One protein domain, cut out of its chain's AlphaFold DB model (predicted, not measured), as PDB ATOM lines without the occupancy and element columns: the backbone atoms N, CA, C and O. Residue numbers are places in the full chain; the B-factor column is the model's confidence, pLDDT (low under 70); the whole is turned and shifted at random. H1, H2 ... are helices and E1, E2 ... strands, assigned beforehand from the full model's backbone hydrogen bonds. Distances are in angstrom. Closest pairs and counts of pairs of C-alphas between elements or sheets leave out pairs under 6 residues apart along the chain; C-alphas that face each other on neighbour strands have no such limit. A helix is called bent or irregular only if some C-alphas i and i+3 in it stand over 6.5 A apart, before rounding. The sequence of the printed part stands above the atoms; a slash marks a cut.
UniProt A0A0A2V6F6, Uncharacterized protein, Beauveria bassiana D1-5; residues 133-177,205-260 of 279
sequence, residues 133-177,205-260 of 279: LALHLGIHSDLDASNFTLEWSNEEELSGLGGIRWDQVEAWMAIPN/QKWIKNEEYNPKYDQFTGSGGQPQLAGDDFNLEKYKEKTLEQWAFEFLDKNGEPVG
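This is residues 133 to 177 and 205 to 260 of the 279 residues of an uncharacterized protein of Beauveria bassiana D1-5 (UniProt A0A0A2V6F6). With little regular structure, the loop-rich model has a two-stranded ribbon, E1 and E4, at one end, hairpin E2 and E3 near the middle, and H2 at the other end, H3 running back from it. The 101 printed residues, 39 in named elements, run E1 E2 E3 E4 H1 H2 H3; the class is mixed, both sheets antiparallel. It is only just loose, close to compact: radius of gyration of the C-alphas 15.6 A, spans 46 by 31 by 22 A.

E4, residues 169 to 174, spans 13.9 A; E1, 133 to 136, begins at C-alpha 133 (186.061, 147.453, 165.882). E2 is 140 to 142, E3 158 to 160. H1, 215 to 219, is only just irregular: C-alphas 216 and 219 are 6.6 A apart. H2 is 233 to 238; H3, 244 to 255, spans 16.3 A, ending at C-alpha 255 (202.174, 165.451, 170.067).

E1 and E4 are antiparallel, 172 degrees; N 170 and O 135, 3.1 A, are within hydrogen-bond range. In hairpin E2 and E3, N 141 and O 159 are, at 3.0 A. H2 and H3 are close but not clearly touching; their closest C-alphas, Leu 236 and Leu 244, are 7.9 A apart. Every O i to N i+4 pair is within range in H2 and H3; in H1, 0 of 1, with 1 of 2 O i to N i+3 pairs.

The farthest C-alphas, Gln 205 and Glu 241, are 48.0 A apart. Residues 178 to 204 are not printed; C-alphas 177 and 205 are 12.9 A apart. Links E2 to E3 and H1 to H2 are long. pLDDT is under 70 at 133 to 139 and 176 to 177.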
ATOM      1  N   LEU A 133     186.170 146.181 165.162       45.62
ATOM      2  CA  LEU A 133     186.061 147.453 165.882       45.62
ATOM      3  C   LEU A 133     187.136 147.438 166.973       45.62
ATOM      4  O   LEU A 133     187.307 146.399 167.614       45.62
ATOM      5  N   ALA A 134     187.867 148.534 167.143       47.84
ATOM      6  CA  ALA A 134     188.933 148.662 168.129       47.84
ATOM      7  C   ALA A 134     188.744 149.955 168.934       47.84
ATOM      8  O   ALA A 134     188.379 150.984 168.364       47.84
ATOM      9  N   LEU A 135     188.947 149.867 170.250       48.88
ATOM     10  CA  LEU A 135     188.927 151.004 171.171       48.88
ATOM     11  C   LEU A 135     190.356 151.548 171.296       48.88
ATOM     12  O   LEU A 135     191.298 150.766 171.459       48.88
ATOM     13  N   HIS A 136     190.513 152.865 171.155       54.28
ATOM     14  CA  HIS A 136     191.813 153.501 170.941       54.28
ATOM     15  C   HIS A 136     192.043 154.685 171.875       54.28
ATOM     16  O   HIS A 136     191.175 155.545 172.024       54.28
ATOM     17  N   LEU A 137     193.260 154.758 172.417       48.19
ATOM     18  CA  LEU A 137     193.790 155.904 173.150       48.19
ATOM     19  C   LEU A 137     195.093 156.341 172.460       48.19
ATOM     20  O   LEU A 137     196.070 155.590 172.384       48.19
ATOM     21  N   GLY A 138     195.102 157.532 171.859       57.44
ATOM     22  CA  GLY A 138     196.206 157.962 171.003       57.44
ATOM     23  C   GLY A 138     196.089 159.383 170.462       57.44
ATOM     24  O   GLY A 138     195.166 160.130 170.787       57.44
ATOM     25  N   ILE A 139     197.059 159.752 169.622       59.41
ATOM     26  CA  ILE A 139     197.080 161.041 168.929       59.41
ATOM     27  C   ILE A 139     196.040 160.997 167.820       59.41
ATOM     28  O   ILE A 139     196.277 160.473 166.731       59.41
ATOM     29  N   HIS A 140     194.884 161.560 168.126       71.94
ATOM     30  CA  HIS A 140     193.782 161.684 167.193       71.94
ATOM     31  C   HIS A 140     193.442 163.151 166.989       71.94
ATOM     32  O   HIS A 140     193.491 163.921 167.945       71.94
ATOM     33  N   SER A 141     193.098 163.545 165.769       75.81
ATOM     34  CA  SER A 141     192.448 164.829 165.511       75.81
ATOM     35  C   SER A 141     190.940 164.628 165.466       75.81
ATOM     36  O   SER A 141     190.460 163.784 164.704       75.81
ATOM     37  N   ASP A 142     190.219 165.415 166.260       81.75
ATOM     38  CA  ASP A 142     188.763 165.528 166.199       81.75
ATOM     39  C   ASP A 142     188.352 166.186 164.877       81.75
ATOM     40  O   ASP A 142     188.643 167.362 164.626       81.75
ATOM     41  N   LEU A 143     187.727 165.411 163.995       82.12
ATOM     42  CA  LEU A 143     187.339 165.901 162.681       82.12
ATOM     43  C   LEU A 143     186.136 166.846 162.751       82.12
ATOM     44  O   LEU A 143     186.107 167.829 162.007       82.12
ATOM     45  N   ASP A 144     185.228 166.655 163.706       82.75
ATOM     46  CA  ASP A 144     184.068 167.529 163.889       82.75
ATOM     47  C   ASP A 144     184.492 168.933 164.337       82.75
ATOM     48  O   ASP A 144     183.927 169.949 163.921       82.75
ATOM     49  N   ALA A 145     185.554 169.008 165.140       83.44
ATOM     50  CA  ALA A 145     186.145 170.265 165.578       83.44
ATOM     51  C   ALA A 145     187.120 170.886 164.555       83.44
ATOM     52  O   ALA A 145     187.626 171.990 164.781       83.44
ATOM     53  N   SER A 146     187.407 170.216 163.433       84.06
ATOM     54  CA  SER A 146     188.394 170.666 162.436       84.06
ATOM     55  C   SER A 146     187.823 171.627 161.385       84.06
ATOM     56  O   SER A 146     188.521 171.991 160.444       84.06
ATOM     57  N   ASN A 147     186.587 172.110 161.553       83.88
ATOM     58  CA  ASN A 147     186.014 173.211 160.765       83.88
ATOM     59  C   ASN A 147     186.068 172.994 159.233       83.88
ATOM     60  O   ASN A 147     186.263 173.942 158.469       83.88
ATOM     61  N   PHE A 148     185.903 171.751 158.785       82.31
ATOM     62  CA  PHE A 148     185.646 171.422 157.386       82.31
ATOM     63  C   PHE A 148     184.206 170.926 157.228       82.31
ATOM     64  O   PHE A 148     183.507 170.657 158.204       82.31
ATOM     65  N   THR A 149     183.725 170.860 155.987       81.25
ATOM     66  CA  THR A 149     182.361 170.383 155.730       81.25
ATOM     67  C   THR A 149     182.306 168.874 155.937       81.25
ATOM     68  O   THR A 149     182.845 168.121 155.129       81.25
ATOM     69  N   LEU A 150     181.644 168.437 157.008       79.81
ATOM     70  CA  LEU A 150     181.388 167.024 157.265       79.81
ATOM     71  C   LEU A 150     180.317 166.520 156.298       79.81
ATOM     72  O   LEU A 150     179.203 167.044 156.262       79.81
ATOM     73  N   GLU A 151     180.637 165.484 155.528       79.12
ATOM     74  CA  GLU A 151     179.639 164.793 154.703       79.12
ATOM     75  C   GLU A 151     178.695 163.944 155.570       79.12
ATOM     76  O   GLU A 151     177.515 163.808 155.249       79.12
ATOM     77  N   TRP A 152     179.202 163.442 156.701       78.06
ATOM     78  CA  TRP A 152     178.493 162.563 157.631       78.06
ATOM     79  C   TRP A 152     178.657 163.066 159.067       78.06
ATOM     80  O   TRP A 152     179.415 162.518 159.860       78.06
ATOM     81  N   SER A 153     177.937 164.134 159.416       74.56
ATOM     82  CA  SER A 153     178.052 164.829 160.713       74.56
ATOM     83  C   SER A 153     177.629 164.006 161.941       74.56
ATOM     84  O   SER A 153     177.513 164.538 163.036       74.56
ATOM     85  N   ASN A 154     177.278 162.741 161.749       76.44
ATOM     86  CA  ASN A 154     176.793 161.812 162.760       76.44
ATOM     87  C   ASN A 154     177.788 160.671 163.037       76.44
ATOM     88  O   ASN A 154     177.417 159.724 163.730       76.44
ATOM     89  N   GLU A 155     179.006 160.738 162.487       73.56
ATOM     90  CA  GLU A 155     180.037 159.705 162.658       73.56
ATOM     91  C   GLU A 155     181.048 159.988 163.780       73.56
ATOM     92  O   GLU A 155     181.745 159.055 164.168       73.56
ATOM     93  N   GLU A 156     181.091 161.206 164.340       80.44
ATOM     94  CA  GLU A 156     182.021 161.598 165.421       80.44
ATOM     95  C   GLU A 156     183.459 161.127 165.155       80.44
ATOM     96  O   GLU A 156     184.092 160.437 165.961       80.44
ATOM     97  N   GLU A 157     183.941 161.420 163.946       83.31
ATOM     98  CA  GLU A 157     185.115 160.759 163.394       83.31
ATOM     99  C   GLU A 157     186.415 161.289 164.027       83.31
ATOM    100  O   GLU A 157     186.663 162.492 164.140       83.31
ATOM    101  N   LEU A 158     187.290 160.355 164.403       86.62
ATOM    102  CA  LEU A 158     188.633 160.634 164.898       86.62
ATOM    103  C   LEU A 158     189.670 160.069 163.928       86.62
ATOM    104  O   LEU A 158     189.696 158.865 163.663       86.62
ATOM    105  N   SER A 159     190.582 160.918 163.455       88.69
ATOM    106  CA  SER A 159     191.662 160.490 162.559       88.69
ATOM    107  C   SER A 159     192.972 160.288 163.319       88.69
ATOM    108  O   SER A 159     193.451 161.191 164.001       88.69
ATOM    109  N   GLY A 160     193.555 159.088 163.222       89.75
ATOM    110  CA  GLY A 160     194.888 158.776 163.749       89.75
ATOM    111  C   GLY A 160     195.970 159.101 162.721       89.75
ATOM    112  O   GLY A 160     196.262 158.277 161.848       89.75
ATOM    113  N   LEU A 161     196.555 160.298 162.806       88.56
ATOM    114  CA  LEU A 161     197.565 160.751 161.849       88.56
ATOM    115  C   LEU A 161     198.811 159.852 161.899       88.56
ATOM    116  O   LEU A 161     199.454 159.714 162.935       88.56
ATOM    117  N   GLY A 162     199.149 159.254 160.755       85.38
ATOM    118  CA  GLY A 162     200.251 158.296 160.621       85.38
ATOM    119  C   GLY A 162     199.901 156.855 161.026       85.38
ATOM    120  O   GLY A 162     200.755 155.975 160.943       85.38
ATOM    121  N   GLY A 163     198.645 156.589 161.390       86.06
ATOM    122  CA  GLY A 163     198.151 155.263 161.751       86.06
ATOM    123  C   GLY A 163     198.105 155.016 163.258       86.06
ATOM    124  O   GLY A 163     198.409 155.884 164.070       86.06
ATOM    125  N   ILE A 164     197.683 153.806 163.621       87.81
ATOM    126  CA  ILE A 164     197.489 153.375 165.006       87.81
ATOM    127  C   ILE A 164     198.367 152.152 165.245       87.81
ATOM    128  O   ILE A 164     198.301 151.173 164.496       87.81
ATOM    129  N   ARG A 165     199.193 152.194 166.290       88.31
ATOM    130  CA  ARG A 165     200.014 151.049 166.682       88.31
ATOM    131  C   ARG A 165     199.176 149.996 167.396       88.31
ATOM    132  O   ARG A 165     198.218 150.310 168.094       88.31
ATOM    133  N   TRP A 166     199.573 148.732 167.271       90.06
ATOM    134  CA  TRP A 166     198.855 147.632 167.916       90.06
ATOM    135  C   TRP A 166     198.821 147.757 169.445       90.06
ATOM    136  O   TRP A 166     197.787 147.497 170.047       90.06
ATOM    137  N   ASP A 167     199.897 148.242 170.067       91.88
ATOM    138  CA  ASP A 167     199.968 148.463 171.517       91.88
ATOM    139  C   ASP A 167     199.112 149.645 172.015       91.88
ATOM    140  O   ASP A 167     198.980 149.827 173.222       91.88
ATOM    141  N   GLN A 168     198.497 150.422 171.113       91.00
ATOM    142  CA  GLN A 168     197.483 151.441 171.439       91.00
ATOM    143  C   GLN A 168     196.048 150.896 171.426       91.00
ATOM    144  O   GLN A 168     195.126 151.586 171.857       91.00
ATOM    145  N   VAL A 169     195.838 149.692 170.889       92.19
ATOM    146  CA  VAL A 169     194.516 149.064 170.803       92.19
ATOM    147  C   VAL A 169     194.238 148.348 172.116       92.19
ATOM    148  O   VAL A 169     194.909 147.362 172.411       92.19
ATOM    149  N   GLU A 170     193.253 148.799 172.888       90.12
ATOM    150  CA  GLU A 170     192.927 148.185 174.187       90.12
ATOM    151  C   GLU A 170     192.182 146.853 174.018       90.12
ATOM    152  O   GLU A 170     192.458 145.851 174.684       90.12
ATOM    153  N   ALA A 171     191.228 146.828 173.093       89.31
ATOM    154  CA  ALA A 171     190.400 145.669 172.817       89.31
ATOM    155  C   ALA A 171     189.915 145.685 171.370       89.31
ATOM    156  O   ALA A 171     189.869 146.725 170.712       89.31
ATOM    157  N   TRP A 172     189.521 144.514 170.884       88.12
ATOM    158  CA  TRP A 172     188.930 144.348 169.565       88.12
ATOM    159  C   TRP A 172     187.764 143.370 169.600       88.12
ATOM    160  O   TRP A 172     187.610 142.572 170.524       88.12
ATOM    161  N   MET A 173     186.936 143.415 168.564       84.88
ATOM    162  CA  MET A 173     185.777 142.543 168.444       84.88
ATOM    163  C   MET A 173     185.705 141.911 167.061       84.88
ATOM    164  O   MET A 173     185.770 142.599 166.043       84.88
ATOM    165  N   ALA A 174     185.539 140.589 167.019       81.88
ATOM    166  CA  ALA A 174     185.308 139.875 165.772       81.88
ATOM    167  C   ALA A 174     183.866 140.087 165.296       81.88
ATOM    168  O   ALA A 174     182.921 139.690 165.977       81.88
ATOM    169  N   ILE A 175     183.697 140.634 164.092       73.81
ATOM    170  CA  ILE A 175     182.392 140.686 163.423       73.81
ATOM    171  C   ILE A 175     182.248 139.412 162.570       73.81
ATOM    172  O   ILE A 175     183.023 139.229 161.625       73.81
ATOM    173  N   PRO A 176     181.307 138.494 162.874       69.19
ATOM    174  CA  PRO A 176     181.183 137.245 162.128       69.19
ATOM    175  C   PRO A 176     180.752 137.494 160.677       69.19
ATOM    176  O   PRO A 176     179.871 138.307 160.411       69.19
ATOM    177  N   ASN A 177     181.311 136.730 159.732       60.50
ATOM    178  CA  ASN A 177     181.087 136.910 158.284       60.50
ATOM    179  C   ASN A 177     179.614 136.826 157.845       60.50
ATOM    180  O   ASN A 177     179.267 137.299 156.765       60.50
ATOM    181  N   GLN A 205     178.381 139.426 171.080       82.38
ATOM    182  CA  GLN A 205     179.600 140.093 170.668       82.38
ATOM    183  C   GLN A 205     180.436 140.428 171.903       82.38
ATOM    184  O   GLN A 205     180.050 141.230 172.747       82.38
ATOM    185  N   LYS A 206     181.590 139.771 172.024       82.81
ATOM    186  CA  LYS A 206     182.482 139.926 173.174       82.81
ATOM    187  C   LYS A 206     183.713 140.715 172.768       82.81
ATOM    188  O   LYS A 206     184.362 140.368 171.781       82.81
ATOM    189  N   TRP A 207     184.042 141.730 173.558       83.75
ATOM    190  CA  TRP A 207     185.337 142.386 173.484       83.75
ATOM    191  C   TRP A 207     186.438 141.399 173.863       83.75
ATOM    192  O   TRP A 207     186.360 140.699 174.876       83.75
ATOM    193  N   ILE A 208     187.460 141.329 173.021       88.12
ATOM    194  CA  ILE A 208     188.674 140.558 173.248       88.12
ATOM    195  C   ILE A 208     189.750 141.570 173.610       88.12
ATOM    196  O   ILE A 208     190.146 142.387 172.777       88.12
ATOM    197  N   LYS A 209     190.194 141.531 174.868       91.06
ATOM    198  CA  LYS A 209     191.271 142.397 175.350       91.06
ATOM    199  C   LYS A 209     192.560 142.098 174.593       91.06
ATOM    200  O   LYS A 209     192.869 140.937 174.325       91.06
ATOM    201  N   ASN A 210     193.294 143.145 174.253       93.25
ATOM    202  CA  ASN A 210     194.618 143.024 173.677       93.25
ATOM    203  C   ASN A 210     195.651 142.890 174.803       93.25
ATOM    204  O   ASN A 210     195.864 143.825 175.569       93.25
ATOM    205  N   GLU A 211     196.301 141.732 174.906       96.06
ATOM    206  CA  GLU A 211     197.338 141.489 175.922       96.06
ATOM    207  C   GLU A 211     198.600 142.339 175.696       96.06
ATOM    208  O   GLU A 211     199.381 142.534 176.622       96.06
ATOM    209  N   GLU A 212     198.779 142.870 174.482       94.75
ATOM    210  CA  GLU A 212     199.886 143.755 174.102       94.75
ATOM    211  C   GLU A 212     199.550 145.246 174.299       94.75
ATOM    212  O   GLU A 212     200.364 146.105 173.957       94.75
ATOM    213  N   TYR A 213     198.362 145.576 174.825       92.94
ATOM    214  CA  TYR A 213     198.004 146.960 175.132       92.94
ATOM    215  C   TYR A 213     198.972 147.561 176.155       92.94
ATOM    216  O   TYR A 213     199.250 146.969 177.202       92.94
ATOM    217  N   ASN A 214     199.459 148.768 175.874       92.62
ATOM    218  CA  ASN A 214     200.360 149.482 176.760       92.62
ATOM    219  C   ASN A 214     199.593 150.530 177.590       92.62
ATOM    220  O   ASN A 214     199.228 151.579 177.052       92.62
ATOM    221  N   PRO A 215     199.424 150.338 178.912       92.69
ATOM    222  CA  PRO A 215     198.650 151.251 179.760       92.69
ATOM    223  C   PRO A 215     199.276 152.647 179.896       92.69
ATOM    224  O   PRO A 215     198.657 153.551 180.450       92.69
ATOM    225  N   LYS A 216     200.486 152.885 179.361       92.81
ATOM    226  CA  LYS A 216     201.028 154.248 179.248       92.81
ATOM    227  C   LYS A 216     200.097 155.180 178.465       92.81
ATOM    228  O   LYS A 216     200.234 156.393 178.610       92.81
ATOM    229  N   TYR A 217     199.222 154.631 177.613       90.81
ATOM    230  CA  TYR A 217     198.302 155.408 176.792       90.81
ATOM    231  C   TYR A 217     197.095 155.962 177.567       90.81
ATOM    232  O   TYR A 217     196.539 156.970 177.141       90.81
ATOM    233  N   ASP A 218     196.777 155.408 178.745       88.81
ATOM    234  CA  ASP A 218     195.627 155.795 179.588       88.81
ATOM    235  C   ASP A 218     195.643 157.274 180.015       88.81
ATOM    236  O   ASP A 218     194.614 157.844 180.371       88.81
ATOM    237  N   GLN A 219     196.821 157.902 180.009       91.00
ATOM    238  CA  GLN A 219     196.994 159.303 180.394       91.00
ATOM    239  C   GLN A 219     196.738 160.297 179.251       91.00
ATOM    240  O   GLN A 219     196.724 161.503 179.499       91.00
ATOM    241  N   PHE A 220     196.600 159.826 178.009       88.88
ATOM    242  CA  PHE A 220     196.427 160.688 176.842       88.88
ATOM    243  C   PHE A 220     194.977 160.703 176.372       88.88
ATOM    244  O   PHE A 220     194.226 159.744 176.524       88.88
ATOM    245  N   THR A 221     194.604 161.806 175.739       87.75
ATOM    246  CA  THR A 221     193.310 161.986 175.085       87.75
ATOM    247  C   THR A 221     193.529 162.409 173.639       87.75
ATOM    248  O   THR A 221     194.610 162.886 173.283       87.75
ATOM    249  N   GLY A 222     192.489 162.281 172.811       84.25
ATOM    250  CA  GLY A 222     192.494 162.885 171.483       84.25
ATOM    251  C   GLY A 222     192.818 164.379 171.560       84.25
ATOM    252  O   GLY A 222     192.467 165.063 172.528       84.25
ATOM    253  N   SER A 223     193.515 164.881 170.547       85.12
ATOM    254  CA  SER A 223     193.640 166.319 170.351       85.12
ATOM    255  C   SER A 223     192.291 166.889 169.907       85.12
ATOM    256  O   SER A 223     191.475 166.191 169.306       85.12
ATOM    257  N   GLY A 224     192.061 168.172 170.183       89.56
ATOM    258  CA  GLY A 224     190.944 168.885 169.568       89.56
ATOM    259  C   GLY A 224     191.129 169.029 168.054       89.56
ATOM    260  O   GLY A 224     192.105 168.551 167.472       89.56
ATOM    261  N   GLY A 225     190.205 169.748 167.425       90.25
ATOM    262  CA  GLY A 225     190.232 169.968 165.984       90.25
ATOM    263  C   GLY A 225     191.537 170.566 165.465       90.25
ATOM    264  O   GLY A 225     192.129 171.448 166.091       90.25
ATOM    265  N   GLN A 226     191.966 170.082 164.300       94.25
ATOM    266  CA  GLN A 226     193.157 170.529 163.582       94.25
ATOM    267  C   GLN A 226     192.750 171.056 162.195       94.25
ATOM    268  O   GLN A 226     193.010 170.404 161.185       94.25
ATOM    269  N   PRO A 227     192.092 172.227 162.108       94.81
ATOM    270  CA  PRO A 227     191.587 172.760 160.840       94.81
ATOM    271  C   PRO A 227     192.675 173.000 159.785       94.81
ATOM    272  O   PRO A 227     192.422 172.888 158.590       94.81
ATOM    273  N   GLN A 228     193.909 173.265 160.209       95.69
ATOM    274  CA  GLN A 228     195.069 173.384 159.325       95.69
ATOM    275  C   GLN A 228     195.478 172.058 158.657       95.69
ATOM    276  O   GLN A 228     196.252 172.067 157.705       95.69
ATOM    277  N   LEU A 229     194.952 170.923 159.135       94.62
ATOM    278  CA  LEU A 229     195.157 169.586 158.570       94.62
ATOM    279  C   LEU A 229     193.990 169.103 157.693       94.62
ATOM    280  O   LEU A 229     194.040 167.979 157.200       94.62
ATOM    281  N   ALA A 230     192.950 169.916 157.479       92.50
ATOM    282  CA  ALA A 230     191.741 169.480 156.776       92.50
ATOM    283  C   ALA A 230     191.946 169.254 155.264       92.50
ATOM    284  O   ALA A 230     191.328 168.369 154.678       92.50
ATOM    285  N   GLY A 231     192.827 170.032 154.629       91.50
ATOM    286  CA  GLY A 231     193.177 169.872 153.213       91.50
ATOM    287  C   GLY A 231     192.106 170.306 152.200       91.50
ATOM    288  O   GLY A 231     192.314 170.108 151.006       91.50
ATOM    289  N   ASP A 232     190.988 170.895 152.631       91.38
ATOM    290  CA  ASP A 232     189.997 171.512 151.741       91.38
ATOM    291  C   ASP A 232     190.394 172.938 151.321       91.38
ATOM    292  O   ASP A 232     191.111 173.627 152.048       91.38
ATOM    293  N   ASP A 233     189.888 173.406 150.175       92.44
ATOM    294  CA  ASP A 233     190.247 174.705 149.578       92.44
ATOM    295  C   ASP A 233     190.111 175.889 150.550       92.44
ATOM    296  O   ASP A 233     190.945 176.797 150.553       92.44
ATOM    297  N   PHE A 234     189.077 175.888 151.399       92.25
ATOM    298  CA  PHE A 234     188.840 176.974 152.348       92.25
ATOM    299  C   PHE A 234     189.911 177.001 153.443       92.25
ATOM    300  O   PHE A 234     190.475 178.062 153.731       92.25
ATOM    301  N   ASN A 235     190.220 175.851 154.047       92.56
ATOM    302  CA  ASN A 235     191.272 175.770 155.057       92.56
ATOM    303  C   ASN A 235     192.674 175.922 154.444       92.56
ATOM    304  O   ASN A 235     193.524 176.566 155.057       92.56
ATOM    305  N   LEU A 236     192.915 175.435 153.222       92.62
ATOM    306  CA  LEU A 236     194.180 175.637 152.512       92.62
ATOM    307  C   LEU A 236     194.468 177.124 152.261       92.62
ATOM    308  O   LEU A 236     195.589 177.565 152.496       92.62
ATOM    309  N   GLU A 237     193.472 177.917 151.855       94.81
ATOM    310  CA  GLU A 237     193.647 179.369 151.691       94.81
ATOM    311  C   GLU A 237     193.866 180.078 153.038       94.81
ATOM    312  O   GLU A 237     194.664 181.017 153.134       94.81
ATOM    313  N   LYS A 238     193.176 179.627 154.095       96.19
ATOM    314  CA  LYS A 238     193.283 180.197 155.446       96.19
ATOM    315  C   LYS A 238     194.638 179.921 156.111       96.19
ATOM    316  O   LYS A 238     195.128 180.810 156.802       96.19
ATOM    317  N   TYR A 239     195.213 178.734 155.908       95.69
ATOM    318  CA  TYR A 239     196.457 178.259 156.542       95.69
ATOM    319  C   TYR A 239     197.606 178.064 155.536       95.69
ATOM    320  O   TYR A 239     198.396 177.121 155.638       95.69
ATOM    321  N   LYS A 240     197.689 178.950 154.538       96.50
ATOM    322  CA  LYS A 240     198.631 178.877 153.408       96.50
ATOM    323  C   LYS A 240     200.099 179.154 153.745       96.50
ATOM    324  O   LYS A 240     200.954 179.062 152.869       96.50
ATOM    325  N   GLU A 241     200.413 179.538 154.981       97.69
ATOM    326  CA  GLU A 241     201.784 179.788 155.441       97.69
ATOM    327  C   GLU A 241     202.657 178.529 155.450       97.69
ATOM    328  O   GLU A 241     203.886 178.633 155.430       97.69
ATOM    329  N   LYS A 242     202.029 177.352 155.486       97.19
ATOM    330  CA  LYS A 242     202.680 176.048 155.457       97.19
ATOM    331  C   LYS A 242     201.906 175.109 154.547       97.19
ATOM    332  O   LYS A 242     200.697 175.218 154.371       97.19
ATOM    333  N   THR A 243     202.624 174.155 153.979       95.81
ATOM    334  CA  THR A 243     202.010 173.013 153.301       95.81
ATOM    335  C   THR A 243     201.296 172.117 154.314       95.81
ATOM    336  O   THR A 243     201.633 172.103 155.500       95.81
ATOM    337  N   LEU A 244     200.344 171.311 153.837       94.69
ATOM    338  CA  LEU A 244     199.652 170.322 154.669       94.69
ATOM    339  C   LEU A 244     200.635 169.354 155.347       94.69
ATOM    340  O   LEU A 244     200.471 169.008 156.513       94.69
ATOM    341  N   GLU A 245     201.695 168.970 154.630       93.81
ATOM    342  CA  GLU A 245     202.777 168.147 155.166       93.81
ATOM    343  C   GLU A 245     203.496 168.855 156.318       93.81
ATOM    344  O   GLU A 245     203.625 168.291 157.396       93.81
ATOM    345  N   GLN A 246     203.895 170.116 156.152       96.19
ATOM    346  CA  GLN A 246     204.548 170.875 157.224       96.19
ATOM    347  C   GLN A 246     203.661 171.026 158.467       96.19
ATOM    348  O   GLN A 246     204.166 170.928 159.585       96.19
ATOM    349  N   TRP A 247     202.351 171.223 158.293       96.31
ATOM    350  CA  TRP A 247     201.412 171.218 159.413       96.31
ATOM    351  C   TRP A 247     201.324 169.854 160.097       96.31
ATOM    352  O   TRP A 247     201.283 169.788 161.326       96.31
ATOM    353  N   ALA A 248     201.311 168.768 159.322       93.50
ATOM    354  CA  ALA A 248     201.291 167.410 159.852       93.50
ATOM    355  C   ALA A 248     202.561 167.114 160.663       93.50
ATOM    356  O   ALA A 248     202.469 166.585 161.769       93.50
ATOM    357  N   PHE A 249     203.730 167.515 160.154       94.44
ATOM    358  CA  PHE A 249     205.002 167.397 160.865       94.44
ATOM    359  C   PHE A 249     205.004 168.205 162.159       94.44
ATOM    360  O   PHE A 249     205.332 167.653 163.195       94.44
ATOM    361  N   GLU A 250     204.565 169.465 162.150       95.56
ATOM    362  CA  GLU A 250     204.503 170.269 163.376       95.56
ATOM    363  C   GLU A 250     203.556 169.667 164.423       95.56
ATOM    364  O   GLU A 250     203.860 169.639 165.618       95.56
ATOM    365  N   PHE A 251     202.406 169.157 163.982       94.56
ATOM    366  CA  PHE A 251     201.473 168.475 164.865       94.56
ATOM    367  C   PHE A 251     202.096 167.213 165.481       94.56
ATOM    368  O   PHE A 251     201.939 166.982 166.685       94.56
ATOM    369  N   LEU A 252     202.830 166.422 164.696       92.94
ATOM    370  CA  LEU A 252     203.535 165.237 165.182       92.94
ATOM    371  C   LEU A 252     204.759 165.586 166.032       92.94
ATOM    372  O   LEU A 252     204.972 164.952 167.053       92.94
ATOM    373  N   ASP A 253     205.519 166.626 165.719       94.06
ATOM    374  CA  ASP A 253     206.634 167.082 166.555       94.06
ATOM    375  C   ASP A 253     206.143 167.503 167.943       94.06
ATOM    376  O   ASP A 253     206.803 167.255 168.952       94.06
ATOM    377  N   LYS A 254     204.948 168.098 168.010       94.44
ATOM    378  CA  LYS A 254     204.332 168.526 169.265       94.44
ATOM    379  C   LYS A 254     203.704 167.381 170.062       94.44
ATOM    380  O   LYS A 254     203.785 167.395 171.287       94.44
ATOM    381  N   ASN A 255     203.032 166.439 169.396       92.06
ATOM    382  CA  ASN A 255     202.174 165.451 170.067       92.06
ATOM    383  C   ASN A 255     202.640 163.997 169.899       92.06
ATOM    384  O   ASN A 255     202.179 163.140 170.636       92.06
ATOM    385  N   GLY A 256     203.525 163.726 168.939       90.50
ATOM    386  CA  GLY A 256     203.950 162.424 168.406       90.50
ATOM    387  C   GLY A 256     204.784 161.540 169.327       90.50
ATOM    388  O   GLY A 256     204.872 160.333 169.100       90.50
ATOM    389  N   GLU A 257     205.424 162.115 170.342       90.56
ATOM    390  CA  GLU A 257     206.387 161.399 171.189       90.56
ATOM    391  C   GLU A 257     205.813 160.096 171.792       90.56
ATOM    392  O   GLU A 257     206.438 159.047 171.609       90.56
ATOM    393  N   PRO A 258     204.586 160.061 172.358       89.25
ATOM    394  CA  PRO A 258     204.051 158.853 172.988       89.25
ATOM    395  C   PRO A 258     203.847 157.675 172.027       89.25
ATOM    396  O   PRO A 258     203.881 156.505 172.441       89.25
ATOM    397  N   VAL A 259     203.633 157.965 170.740       86.62
ATOM    398  CA  VAL A 259     203.480 156.947 169.687       86.62
ATOM    399  C   VAL A 259     204.807 156.599 169.012       86.62
ATOM    400  O   VAL A 259     204.843 155.701 168.172       86.62
ATOM    401  N   GLY A 260     205.915 157.202 169.445       87.00
ATOM    402  CA  GLY A 260     207.253 156.945 168.919       87.00
ATOM    403  C   GLY A 260     207.580 157.762 167.675       87.00
ATOM    404  O   GLY A 260     208.324 157.292 166.819       87.00
TER     405      GLY A 260